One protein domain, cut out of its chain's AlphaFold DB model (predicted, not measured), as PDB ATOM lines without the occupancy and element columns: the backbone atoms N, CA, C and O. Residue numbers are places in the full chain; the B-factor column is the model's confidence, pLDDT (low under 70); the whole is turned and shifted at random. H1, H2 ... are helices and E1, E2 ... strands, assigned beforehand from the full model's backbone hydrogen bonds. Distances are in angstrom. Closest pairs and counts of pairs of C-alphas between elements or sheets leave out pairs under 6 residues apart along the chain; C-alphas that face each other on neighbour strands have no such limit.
ATOM      1  N   LEU A  17      51.657 124.628  45.073       90.88
ATOM      2  CA  LEU A  17      51.935 126.039  45.305       90.88
ATOM      3  C   LEU A  17      52.470 126.214  46.724       90.88
ATOM      4  O   LEU A  17      51.811 125.840  47.691       90.88
ATOM      5  N   PHE A  18      53.644 126.828  46.845       92.06
ATOM      6  CA  PHE A  18      54.218 127.234  48.123       92.06
ATOM      7  C   PHE A  18      54.119 128.752  48.269       92.06
ATOM      8  O   PHE A  18      54.689 129.498  47.470       92.06
ATOM      9  N   ILE A  19      53.421 129.218  49.302       94.00
ATOM     10  CA  ILE A  19      53.139 130.636  49.525       94.00
ATOM     11  C   ILE A  19      53.598 131.014  50.931       94.00
ATOM     12  O   ILE A  19      53.125 130.470  51.927       94.00
ATOM     13  N   THR A  20      54.526 131.963  51.038       95.31
ATOM     14  CA  THR A  20      54.970 132.458  52.353       95.31
ATOM     15  C   THR A  20      53.855 133.225  53.058       95.31
ATOM     16  O   THR A  20      53.006 133.830  52.405       95.31
ATOM     17  N   GLU A  21      53.885 133.276  54.392       95.62
ATOM     18  CA  GLU A  21      52.859 133.980  55.168       95.62
ATOM     19  C   GLU A  21      52.648 135.439  54.746       95.62
ATOM     20  O   GLU A  21      51.505 135.886  54.623       95.62
ATOM     21  N   LYS A  22      53.731 136.165  54.461       94.81
ATOM     22  CA  LYS A  22      53.655 137.567  54.039       94.81
ATOM     23  C   LYS A  22      52.946 137.739  52.704       94.81
ATOM     24  O   LYS A  22      52.201 138.701  52.552       94.81
ATOM     25  N   GLU A  23      53.204 136.843  51.754       95.50
ATOM     26  CA  GLU A  23      52.557 136.864  50.441       95.50
ATOM     27  C   GLU A  23      51.095 136.440  50.558       95.50
ATOM     28  O   GLU A  23      50.222 137.149  50.071       95.50
ATOM     29  N   PHE A  24      50.810 135.367  51.301       96.19
ATOM     30  CA  PHE A  24      49.448 134.870  51.491       96.19
ATOM     31  C   PHE A  24      48.530 135.936  52.101       96.19
ATOM     32  O   PHE A  24      47.436 136.183  51.604       96.19
ATOM     33  N   LYS A  25      48.998 136.652  53.133       96.12
ATOM     34  CA  LYS A  25      48.201 137.696  53.795       96.12
ATOM     35  C   LYS A  25      47.962 138.948  52.944       96.12
ATOM     36  O   LYS A  25      47.152 139.781  53.350       96.12
ATOM     37  N   LYS A  26      48.620 139.116  51.787       95.56
ATOM     38  CA  LYS A  26      48.313 140.237  50.878       95.56
ATOM     39  C   LYS A  26      46.897 140.149  50.328       95.56
ATOM     40  O   LYS A  26      46.263 141.191  50.207       95.56
ATOM     41  N   ALA A  27      46.376 138.940  50.128       94.31
ATOM     42  CA  ALA A  27      45.015 138.720  49.652       94.31
ATOM     43  C   ALA A  27      43.937 139.302  50.591       94.31
ATOM     44  O   ALA A  27      42.832 139.581  50.152       94.31
ATOM     45  N   ALA A  28      44.246 139.570  51.868       93.50
ATOM     46  CA  ALA A  28      43.318 140.241  52.785       93.50
ATOM     47  C   ALA A  28      43.325 141.781  52.677       93.50
ATOM     48  O   ALA A  28      42.559 142.440  53.378       93.50
ATOM     49  N   LYS A  29      44.216 142.386  51.880       93.50
ATOM     50  CA  LYS A  29      44.375 143.850  51.849       93.50
ATOM     51  C   LYS A  29      43.250 144.558  51.104       93.50
ATOM     52  O   LYS A  29      42.827 145.626  51.537       93.50
ATOM     53  N   ASN A  30      42.849 144.018  49.960       94.38
ATOM     54  CA  ASN A  30      41.812 144.565  49.094       94.38
ATOM     55  C   ASN A  30      41.313 143.486  48.121       94.38
ATOM     56  O   ASN A  30      41.872 142.392  48.045       94.38
ATOM     57  N   GLU A  31      40.258 143.823  47.385       95.94
ATOM     58  CA  GLU A  31      39.612 142.927  46.430       95.94
ATOM     59  C   GLU A  31      40.527 142.537  45.258       95.94
ATOM     60  O   GLU A  31      40.530 141.379  44.862       95.94
ATOM     61  N   ASP A  32      41.365 143.446  44.752       96.06
ATOM     62  CA  ASP A  32      42.270 143.158  43.627       96.06
ATOM     63  C   ASP A  32      43.352 142.125  43.990       96.06
ATOM     64  O   ASP A  32      43.667 141.228  43.203       96.06
ATOM     65  N   GLU A  33      43.912 142.225  45.196       95.69
ATOM     66  CA  GLU A  33      44.877 141.263  45.739       95.69
ATOM     67  C   GLU A  33      44.215 139.899  45.963       95.69
ATOM     68  O   GLU A  33      44.798 138.864  45.631       95.69
ATOM     69  N   PHE A  34      42.981 139.887  46.481       96.56
ATOM     70  CA  PHE A  34      42.215 138.651  46.616       96.56
ATOM     71  C   PHE A  34      41.925 138.017  45.250       96.56
ATOM     72  O   PHE A  34      42.182 136.831  45.064       96.56
ATOM     73  N   ASN A  35      41.459 138.801  44.277       95.12
ATOM     74  CA  ASN A  35      41.167 138.333  42.922       95.12
ATOM     75  C   ASN A  35      42.419 137.781  42.233       95.12
ATOM     76  O   ASN A  35      42.354 136.753  41.565       95.12
ATOM     77  N   SER A  36      43.575 138.414  42.443       96.00
ATOM     78  CA  SER A  36      44.860 137.928  41.928       96.00
ATOM     79  C   SER A  36      45.242 136.575  42.534       96.00
ATOM     80  O   SER A  36      45.691 135.677  41.820       96.00
ATOM     81  N   PHE A  37      45.041 136.405  43.844       96.12
ATOM     82  CA  PHE A  37      45.245 135.129  44.529       96.12
ATOM     83  C   PHE A  37      44.276 134.048  44.028       96.12
ATOM     84  O   PHE A  37      44.720 132.962  43.653       96.12
ATOM     85  N   ALA A  38      42.979 134.358  43.962       95.31
ATOM     86  CA  ALA A  38      41.947 133.449  43.475       95.31
ATOM     87  C   ALA A  38      42.262 132.976  42.049       95.31
ATOM     88  O   ALA A  38      42.320 131.773  41.808       95.31
ATOM     89  N   PHE A  39      42.602 133.901  41.147       94.31
ATOM     90  CA  PHE A  39      42.972 133.594  39.766       94.31
ATOM     91  C   PHE A  39      44.229 132.717  39.661       94.31
ATOM     92  O   PHE A  39      44.280 131.782  38.862       94.31
ATOM     93  N   ALA A  40      45.248 132.969  40.491       94.00
ATOM     94  CA  ALA A  40      46.439 132.123  40.531       94.00
ATOM     95  C   ALA A  40      46.105 130.687  40.971       94.00
ATOM     96  O   ALA A  40      46.618 129.732  40.381       94.00
ATOM     97  N   THR A  41      45.231 130.527  41.973       94.44
ATOM     98  CA  THR A  41      44.768 129.199  42.408       94.44
ATOM     99  C   THR A  41      43.901 128.519  41.352       94.44
ATOM    100  O   THR A  41      44.135 127.352  41.060       94.44
ATOM    101  N   GLU A  42      42.995 129.252  40.701       95.06
ATOM    102  CA  GLU A  42      42.141 128.758  39.617       95.06
ATOM    103  C   GLU A  42      42.971 128.225  38.448       95.06
ATOM    104  O   GLU A  42      42.772 127.098  37.997       95.06
ATOM    105  N   CYS A  43      43.952 129.005  37.983       93.12
ATOM    106  CA  CYS A  43      44.835 128.614  36.886       93.12
ATOM    107  C   CYS A  43      45.637 127.353  37.226       93.12
ATOM    108  O   CYS A  43      45.805 126.465  36.385       93.12
ATOM    109  N   PHE A  44      46.131 127.264  38.461       92.00
ATOM    110  CA  PHE A  44      46.865 126.101  38.937       92.00
ATOM    111  C   PHE A  44      45.967 124.858  39.042       92.00
ATOM    112  O   PHE A  44      46.358 123.790  38.579       92.00
ATOM    113  N   PHE A  45      44.755 124.982  39.583       92.44
ATOM    114  CA  PHE A  45      43.799 123.877  39.706       92.44
ATOM    115  C   PHE A  45      43.295 123.409  38.335       92.44
ATOM    116  O   PHE A  45      43.306 122.209  38.044       92.44
ATOM    117  N   SER A  46      42.978 124.354  37.449       92.00
ATOM    118  CA  SER A  46      42.535 124.092  36.075       92.00
ATOM    119  C   SER A  46      43.579 123.325  35.267       92.00
ATOM    120  O   SER A  46      43.225 122.445  34.484       92.00
ATOM    121  N   TYR A  47      44.872 123.591  35.493       89.31
ATOM    122  CA  TYR A  47      45.960 122.840  34.860       89.31
ATOM    123  C   TYR A  47      45.893 121.329  35.161       89.31
ATOM    124  O   TYR A  47      46.277 120.517  34.320       89.31
ATOM    125  N   TYR A  48      45.350 120.947  36.321       88.69
ATOM    126  CA  TYR A  48      45.145 119.553  36.731       88.69
ATOM    127  C   TYR A  48      43.696 119.060  36.560       88.69
ATOM    128  O   TYR A  48      43.360 117.972  37.030       88.69
ATOM    129  N   GLY A  49      42.845 119.824  35.866       89.31
ATOM    130  CA  GLY A  49      41.459 119.452  35.569       89.31
ATOM    131  C   GLY A  49      40.461 119.718  36.699       89.31
ATOM    132  O   GLY A  49      39.376 119.140  36.685       89.31
ATOM    133  N   LEU A  50      40.813 120.566  37.669       90.31
ATOM    134  CA  LEU A  50      39.920 121.011  38.737       90.31
ATOM    135  C   LEU A  50      39.364 122.403  38.410       90.31
ATOM    136  O   LEU A  50      40.098 123.385  38.445       90.31
ATOM    137  N   ASP A  51      38.066 122.478  38.118       91.06
ATOM    138  CA  ASP A  51      37.342 123.725  37.830       91.06
ATOM    139  C   ASP A  51      36.865 124.385  39.137       91.06
ATOM    140  O   ASP A  51      35.690 124.345  39.503       91.06
ATOM    141  N   THR A  52      37.824 124.864  39.931       92.62
ATOM    142  CA  THR A  52      37.583 125.515  41.227       92.62
ATOM    143  C   THR A  52      38.711 126.500  41.551       92.62
ATOM    144  O   THR A  52      39.700 126.585  40.826       92.62
ATOM    145  N   PHE A  53      38.582 127.232  42.656       94.69
ATOM    146  CA  PHE A  53      39.583 128.146  43.212       94.69
ATOM    147  C   PHE A  53      39.398 128.262  44.730       94.69
ATOM    148  O   PHE A  53      38.367 127.845  45.256       94.69
ATOM    149  N   ILE A  54      40.371 128.849  45.438       96.00
ATOM    150  CA  ILE A  54      40.218 129.106  46.878       96.00
ATOM    151  C   ILE A  54      39.317 130.322  47.087       96.00
ATOM    152  O   ILE A  54      39.711 131.459  46.813       96.00
ATOM    153  N   ASN A  55      38.112 130.096  47.601       96.31
ATOM    154  CA  ASN A  55      37.158 131.168  47.867       96.31
ATOM    155  C   ASN A  55      37.471 131.920  49.175       96.31
ATOM    156  O   ASN A  55      38.321 131.526  49.972       96.31
ATOM    157  N   VAL A  56      36.761 133.028  49.419       96.62
ATOM    158  CA  VAL A  56      37.013 133.910  50.576       96.62
ATOM    159  C   VAL A  56      36.898 133.160  51.908       96.62
ATOM    160  O   VAL A  56      37.677 133.407  52.827       96.62
ATOM    161  N   ARG A  57      35.943 132.231  52.033       97.12
ATOM    162  CA  ARG A  57      35.735 131.468  53.270       97.12
ATOM    163  C   ARG A  57      36.898 130.510  53.522       97.12
ATOM    164  O   ARG A  57      37.405 130.464  54.638       97.12
ATOM    165  N   GLU A  58      37.316 129.778  52.498       97.44
ATOM    166  CA  GLU A  58      38.445 128.843  52.558       97.44
ATOM    167  C   GLU A  58      39.753 129.587  52.849       97.44
ATOM    168  O   GLU A  58      40.516 129.194  53.730       97.44
ATOM    169  N   TYR A  59      39.967 130.727  52.185       97.44
ATOM    170  CA  TYR A  59      41.089 131.620  52.457       97.44
ATOM    171  C   TYR A  59      41.142 132.033  53.934       97.44
ATOM    172  O   TYR A  59      42.199 131.941  54.560       97.44
ATOM    173  N   GLU A  60      40.014 132.445  54.518       97.62
ATOM    174  CA  GLU A  60      39.960 132.845  55.926       97.62
ATOM    175  C   GLU A  60      40.242 131.683  56.889       97.62
ATOM    176  O   GLU A  60      40.930 131.889  57.891       97.62
ATOM    177  N   ILE A  61      39.786 130.463  56.582       98.06
ATOM    178  CA  ILE A  61      40.113 129.258  57.366       98.06
ATOM    179  C   ILE A  61      41.630 129.025  57.367       98.06
ATOM    180  O   ILE A  61      42.242 128.890  58.428       98.06
ATOM    181  N   ILE A  62      42.263 129.064  56.191       97.50
ATOM    182  CA  ILE A  62      43.720 128.907  56.057       97.50
ATOM    183  C   ILE A  62      44.450 130.038  56.798       97.50
ATOM    184  O   ILE A  62      45.434 129.803  57.503       97.50
ATOM    185  N   ARG A  63      43.957 131.276  56.677       96.81
ATOM    186  CA  ARG A  63      44.552 132.466  57.298       96.81
ATOM    187  C   ARG A  63      44.539 132.397  58.824       96.81
ATOM    188  O   ARG A  63      45.492 132.868  59.442       96.81
ATOM    189  N   GLN A  64      43.492 131.834  59.429       97.00
ATOM    190  CA  GLN A  64      43.381 131.666  60.886       97.00
ATOM    191  C   GLN A  64      44.409 130.676  61.443       97.00
ATOM    192  O   GLN A  64      44.895 130.852  62.558       97.00
ATOM    193  N   GLU A  65      44.778 129.672  60.652       96.75
ATOM    194  CA  GLU A  65      45.777 128.669  61.019       96.75
ATOM    195  C   GLU A  65      47.222 129.160  60.800       96.75
ATOM    196  O   GLU A  65      48.171 128.583  61.333       96.75
ATOM    197  N   LEU A  66      47.421 130.238  60.034       96.38
ATOM    198  CA  LEU A  66      48.732 130.719  59.599       96.38
ATOM    199  C   LEU A  66      49.379 131.703  60.589       96.38
ATOM    200  O   LEU A  66      48.944 132.847  60.764       96.38
ATOM    201  N   THR A  67      50.497 131.288  61.184       95.44
ATOM    202  CA  THR A  67      51.265 132.107  62.137       95.44
ATOM    203  C   THR A  67      52.395 132.881  61.459       95.44
ATOM    204  O   THR A  67      52.798 132.575  60.337       95.44
ATOM    205  N   ALA A  68      52.906 133.916  62.134       94.62
ATOM    206  CA  ALA A  68      53.994 134.741  61.612       94.62
ATOM    207  C   ALA A  68      55.226 133.890  61.257       94.62
ATOM    208  O   ALA A  68      55.695 133.098  62.070       94.62
ATOM    209  N   GLY A  69      55.752 134.070  60.042       91.75
ATOM    210  CA  GLY A  69      56.881 133.278  59.541       91.75
ATOM    211  C   GLY A  69      56.521 131.869  59.055       91.75
ATOM    212  O   GLY A  69      57.426 131.111  58.711       91.75
ATOM    213  N   GLY A  70      55.233 131.515  59.016       95.31
ATOM    214  CA  GLY A  70      54.752 130.275  58.415       95.31
ATOM    215  C   GLY A  70      54.663 130.318  56.886       95.31
ATOM    216  O   GLY A  70      55.053 131.290  56.227       95.31
ATOM    217  N   ALA A  71      54.112 129.251  56.317       95.25
ATOM    218  CA  ALA A  71      53.820 129.129  54.895       95.25
ATOM    219  C   ALA A  71      52.567 128.280  54.655       95.25
ATOM    220  O   ALA A  71      52.225 127.421  55.468       95.25
ATOM    221  N   VAL A  72      51.918 128.510  53.522       95.25
ATOM    222  CA  VAL A  72      50.805 127.713  53.005       95.25
ATOM    223  C   VAL A  72      51.322 126.869  51.846       95.25
ATOM    224  O   VAL A  72      52.050 127.366  50.985       95.25
ATOM    225  N   ILE A  73      50.951 125.597  51.836       94.31
ATOM    226  CA  ILE A  73      51.224 124.653  50.756       94.31
ATOM    227  C   ILE A  73      49.878 124.158  50.251       94.31
ATOM    228  O   ILE A  73      49.101 123.602  51.022       94.31
ATOM    229  N   ILE A  74      49.598 124.368  48.973       93.69
ATOM    230  CA  ILE A  74      48.392 123.866  48.313       93.69
ATOM    231  C   ILE A  74      48.852 122.830  47.302       93.69
ATOM    232  O   ILE A  74      49.678 123.158  46.454       93.69
ATOM    233  N   THR A  75      48.340 121.607  47.383       91.12
ATOM    234  CA  THR A  75      48.732 120.512  46.492       91.12
ATOM    235  C   THR A  75      47.523 119.873  45.822       91.12
ATOM    236  O   THR A  75      46.442 119.811  46.410       91.12
ATOM    237  N   VAL A  76      47.705 119.418  44.580       89.94
ATOM    238  CA  VAL A  76      46.713 118.614  43.858       89.94
ATOM    239  C   VAL A  76      47.121 117.150  43.936       89.94
ATOM    240  O   VAL A  76      48.127 116.741  43.354       89.94
ATOM    241  N   VAL A  77      46.309 116.348  44.616       88.38
ATOM    242  CA  VAL A  77      46.504 114.904  44.749       88.38
ATOM    243  C   VAL A  77      45.728 114.191  43.645       88.38
ATOM    244  O   VAL A  77      44.545 114.462  43.455       88.38
ATOM    245  N   GLU A  78      46.381 113.278  42.919       84.69
ATOM    246  CA  GLU A  78      45.743 112.393  41.930       84.69
ATOM    247  C   GLU A  78      45.733 110.956  42.462       84.69
ATOM    248  O   GLU A  78      46.776 110.307  42.580       84.69
ATOM    249  N   GLU A  79      44.545 110.426  42.727       85.00
ATOM    250  CA  GLU A  79      44.350 109.007  43.000       85.00
ATOM    251  C   GLU A  79      44.218 108.235  41.688       85.00
ATOM    252  O   GLU A  79      43.563 108.677  40.750       85.00
ATOM    253  N   LYS A  80      44.868 107.070  41.588       75.31
ATOM    254  CA  LYS A  80      45.000 106.359  40.305       75.31
ATOM    255  C   LYS A  80      43.788 105.507  39.917       75.31
ATOM    256  O   LYS A  80      43.714 105.140  38.751       75.31
ATOM    257  N   ASN A  81      42.865 105.173  40.828       67.75
ATOM    258  CA  ASN A  81      41.760 104.234  40.562       67.75
ATOM    259  C   ASN A  81      40.552 104.424  41.514       67.75
ATOM    260  O   ASN A  81      40.597 103.893  42.625       67.75
ATOM    261  N   PRO A  82      39.443 105.060  41.084       69.88
ATOM    262  CA  PRO A  82      39.275 105.826  39.844       69.88
ATOM    263  C   PRO A  82      40.205 107.045  39.811       69.88
ATOM    264  O   PRO A  82      40.703 107.466  40.850       69.88
ATOM    265  N   ARG A  83      40.447 107.605  38.619       75.69
ATOM    266  CA  ARG A  83      41.195 108.861  38.488       75.69
ATOM    267  C   ARG A  83      40.401 109.990  39.134       75.69
ATOM    268  O   ARG A  83      39.439 110.468  38.537       75.69
ATOM    269  N   ASN A  84      40.789 110.364  40.345       83.19
ATOM    270  CA  ASN A  84      40.187 111.461  41.082       83.19
ATOM    271  C   ASN A  84      41.281 112.459  41.452       83.19
ATOM    272  O   ASN A  84      42.314 112.064  41.990       83.19
ATOM    273  N   CYS A  85      41.050 113.731  41.144       86.88
ATOM    274  CA  CYS A  85      41.913 114.819  41.576       86.88
ATOM    275  C   CYS A  85      41.216 115.551  42.720       86.88
ATOM    276  O   CYS A  85      40.016 115.809  42.642       86.88
ATOM    277  N   PHE A  86      41.946 115.903  43.770       89.88
ATOM    278  CA  PHE A  86      41.428 116.766  44.829       89.88
ATOM    279  C   PHE A  86      42.536 117.623  45.429       89.88
ATOM    280  O   PHE A  86      43.724 117.389  45.208       89.88
ATOM    281  N   LEU A  87      42.123 118.647  46.167       91.44
ATOM    282  CA  LEU A  87      43.025 119.589  46.807       91.44
ATOM    283  C   LEU A  87      43.346 119.138  48.223       91.44
ATOM    284  O   LEU A  87      42.464 118.723  48.973       91.44
ATOM    285  N   GLU A  88      44.599 119.309  48.614       93.62
ATOM    286  CA  GLU A  88      44.978 119.336  50.016       93.62
ATOM    287  C   GLU A  88      45.698 120.641  50.326       93.62
ATOM    288  O   GLU A  88      46.567 121.092  49.576       93.62
ATOM    289  N   VAL A  89      45.342 121.246  51.457       94.94
ATOM    290  CA  VAL A  89      45.991 122.457  51.945       94.94
ATOM    291  C   VAL A  89      46.688 122.161  53.255       94.94
ATOM    292  O   VAL A  89      46.126 121.567  54.174       94.94
ATOM    293  N   TYR A  90      47.928 122.613  53.349       95.12
ATOM    294  CA  TYR A  90      48.754 122.495  54.527       95.12
ATOM    295  C   TYR A  90      49.250 123.866  54.957       95.12
ATOM    296  O   TYR A  90      49.621 124.708  54.141       95.12
ATOM    297  N   VAL A  91      49.327 124.061  56.265       96.19
ATOM    298  CA  VAL A  91      50.015 125.193  56.871       96.19
ATOM    299  C   VAL A  91      51.259 124.669  57.571       96.19
ATOM    300  O   VAL A  91      51.194 123.764  58.403       96.19
ATOM    301  N   SER A  92      52.408 125.241  57.224       94.19
ATOM    302  CA  SER A  92      53.675 125.014  57.907       94.19
ATOM    303  C   SER A  92      53.942 126.168  58.860       94.19
ATOM    304  O   SER A  92      54.210 127.288  58.432       94.19
ATOM    305  N   ASN A  93      53.889 125.897  60.160       93.31
ATOM    306  CA  ASN A  93      54.233 126.853  61.209       93.31
ATOM    307  C   ASN A  93      55.400 126.289  62.015       93.31
ATOM    308  O   ASN A  93      55.309 125.171  62.518       93.31
ATOM    309  N   HIS A  94      56.485 127.051  62.179       90.25
ATOM    310  CA  HIS A  94      57.667 126.604  62.937       90.25
ATOM    311  C   HIS A  94      58.186 125.223  62.481       90.25
ATOM    312  O   HIS A  94      58.498 124.363  63.305       90.25
ATOM    313  N   ASN A  95      58.225 124.994  61.162       81.06
ATOM    314  CA  ASN A  95      58.600 123.725  60.522       81.06
ATOM    315  C   ASN A  95      57.706 122.523  60.884       81.06
ATOM    316  O   ASN A  95      58.111 121.375  60.713       81.06
ATOM    317  N   ARG A  96      56.488 122.767  61.381       88.38
ATOM    318  CA  ARG A  96      55.471 121.735  61.601       88.38
ATOM    319  C   ARG A  96      54.354 121.901  60.589       88.38
ATOM    320  O   ARG A  96      53.725 122.955  60.532       88.38
ATOM    321  N   LEU A  97      54.116 120.840  59.829       91.75
ATOM    322  CA  LEU A  97      53.054 120.764  58.838       91.75
ATOM    323  C   LEU A  97      51.734 120.361  59.513       91.75
ATOM    324  O   LEU A  97      51.700 119.399  60.282       91.75
ATOM    325  N   LYS A  98      50.650 121.071  59.208       94.69
ATOM    326  CA  LYS A  98      49.278 120.738  59.612       94.69
ATOM    327  C   LYS A  98      48.376 120.798  58.382       94.69
ATOM    328  O   LYS A  98      48.389 121.810  57.689       94.69
ATOM    329  N   LYS A  99      47.593 119.747  58.130       95.44
ATOM    330  CA  LYS A  99      46.535 119.762  57.108       95.44
ATOM    331  C   LYS A  99      45.377 120.650  57.575       95.44
ATOM    332  O   LYS A  99      45.016 120.615  58.754       95.44
ATOM    333  N   VAL A 100      44.828 121.444  56.665       96.19
ATOM    334  CA  VAL A 100      43.680 122.326  56.889       96.19
ATOM    335  C   VAL A 100      42.502 121.798  56.078       96.19
ATOM    336  O   VAL A 100      42.642 121.538  54.886       96.19
ATOM    337  N   GLU A 101      41.360 121.633  56.738       93.88
ATOM    338  CA  GLU A 101      40.097 121.255  56.100       93.88
ATOM    339  C   GLU A 101      39.423 122.525  55.565       93.88
ATOM    340  O   GLU A 101      39.162 123.446  56.347       93.88
TER     341      GLU A 101
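AT A GLANCE: This is residues 17 to 101 of the 102 residues of an uncharacterized protein of Hespellia stercorisuis DSM 15480 (UniProt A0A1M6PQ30). A strongly twisted four-stranded sheet forms a wall, with H1 and H3 over one of its faces and the long H2 grazing it with residues 40 to 47. The long hairpin of E2 and E3 is the middle of the sheet and runs on well past the short strands E1 and E4 at its edges. The printed part has 85 residues, with three named helices and four named strands in the order E1 H1 H2 H3 E2 E3 E4; the sheet order is E1 - E2 - E3 - E4, all antiparallel, and the class is mixed, helices and strands. The whole is compact, with a radius of gyration of the C-alphas of 13.0 A and spans of 39 by 31 by 18 A.

HOW THE PARTS SIT: Start at E1, residues 17 to 20, an edge strand antiparallel to E2, residues 71 to 80, with N 19 and O 72 2.9 A apart, within hydrogen-bond range. E2 forms a hairpin with E3, residues 83 to 93; look at N 73 and O 90, 2.8 A. E3 forms another with the edge strand E4, residues 96 to 100, where N 91 and O 98 are 2.8 A apart. E2, E3 and E4 make a meander, each strand the antiparallel neighbour of the one before. H1, residues 21 to 28, lies over E1 at a height over the sheet of 9.5 A and stands up from it, rising 55 degrees. H3, residues 56 to 65, is on the same face, over E3 at a height of 9.8 A, and runs along the strands, at 25 degrees to E3 on the local plane. H1 and H3 are close but not clearly touching, the closest C-alphas being those of Lys 25 and Arg 63, 7.3 A. H2, residues 31 to 47, touches H1 only at the corner, with its residues 33 to 37 alone; the closest C-alphas are those of Ala 27 and Phe 34, 4.1 A. H2 and H3 are near each other. Every O i to N i+4 pair is within hydrogen-bond range in H2 and H3; H1 has 1 of 4, and 4 of 5 O i to N i+3 pairs.

IN THESE COORDINATES: Find C-alpha 17 at (51.935, 126.039, 45.305), where E1 begins; it is 10.0 A long. H1 follows, 11.7 A, then H2 from C-alpha 31 at (39.612, 142.927, 46.430), 24.0 A. H3 spans 14.6 A, E2 28.4 A and E3 31.8 A. E4, 12.7 A, ends at C-alpha 100, (43.680, 122.326, 56.889).

THE WHOLE: The C-alphas farthest apart are those of Lys 29 and Asn 81, 41.3 A. The printed part has no cut and no long link. Mean pLDDT of the printed part is 92.5; residues 81 to 82 are under 70.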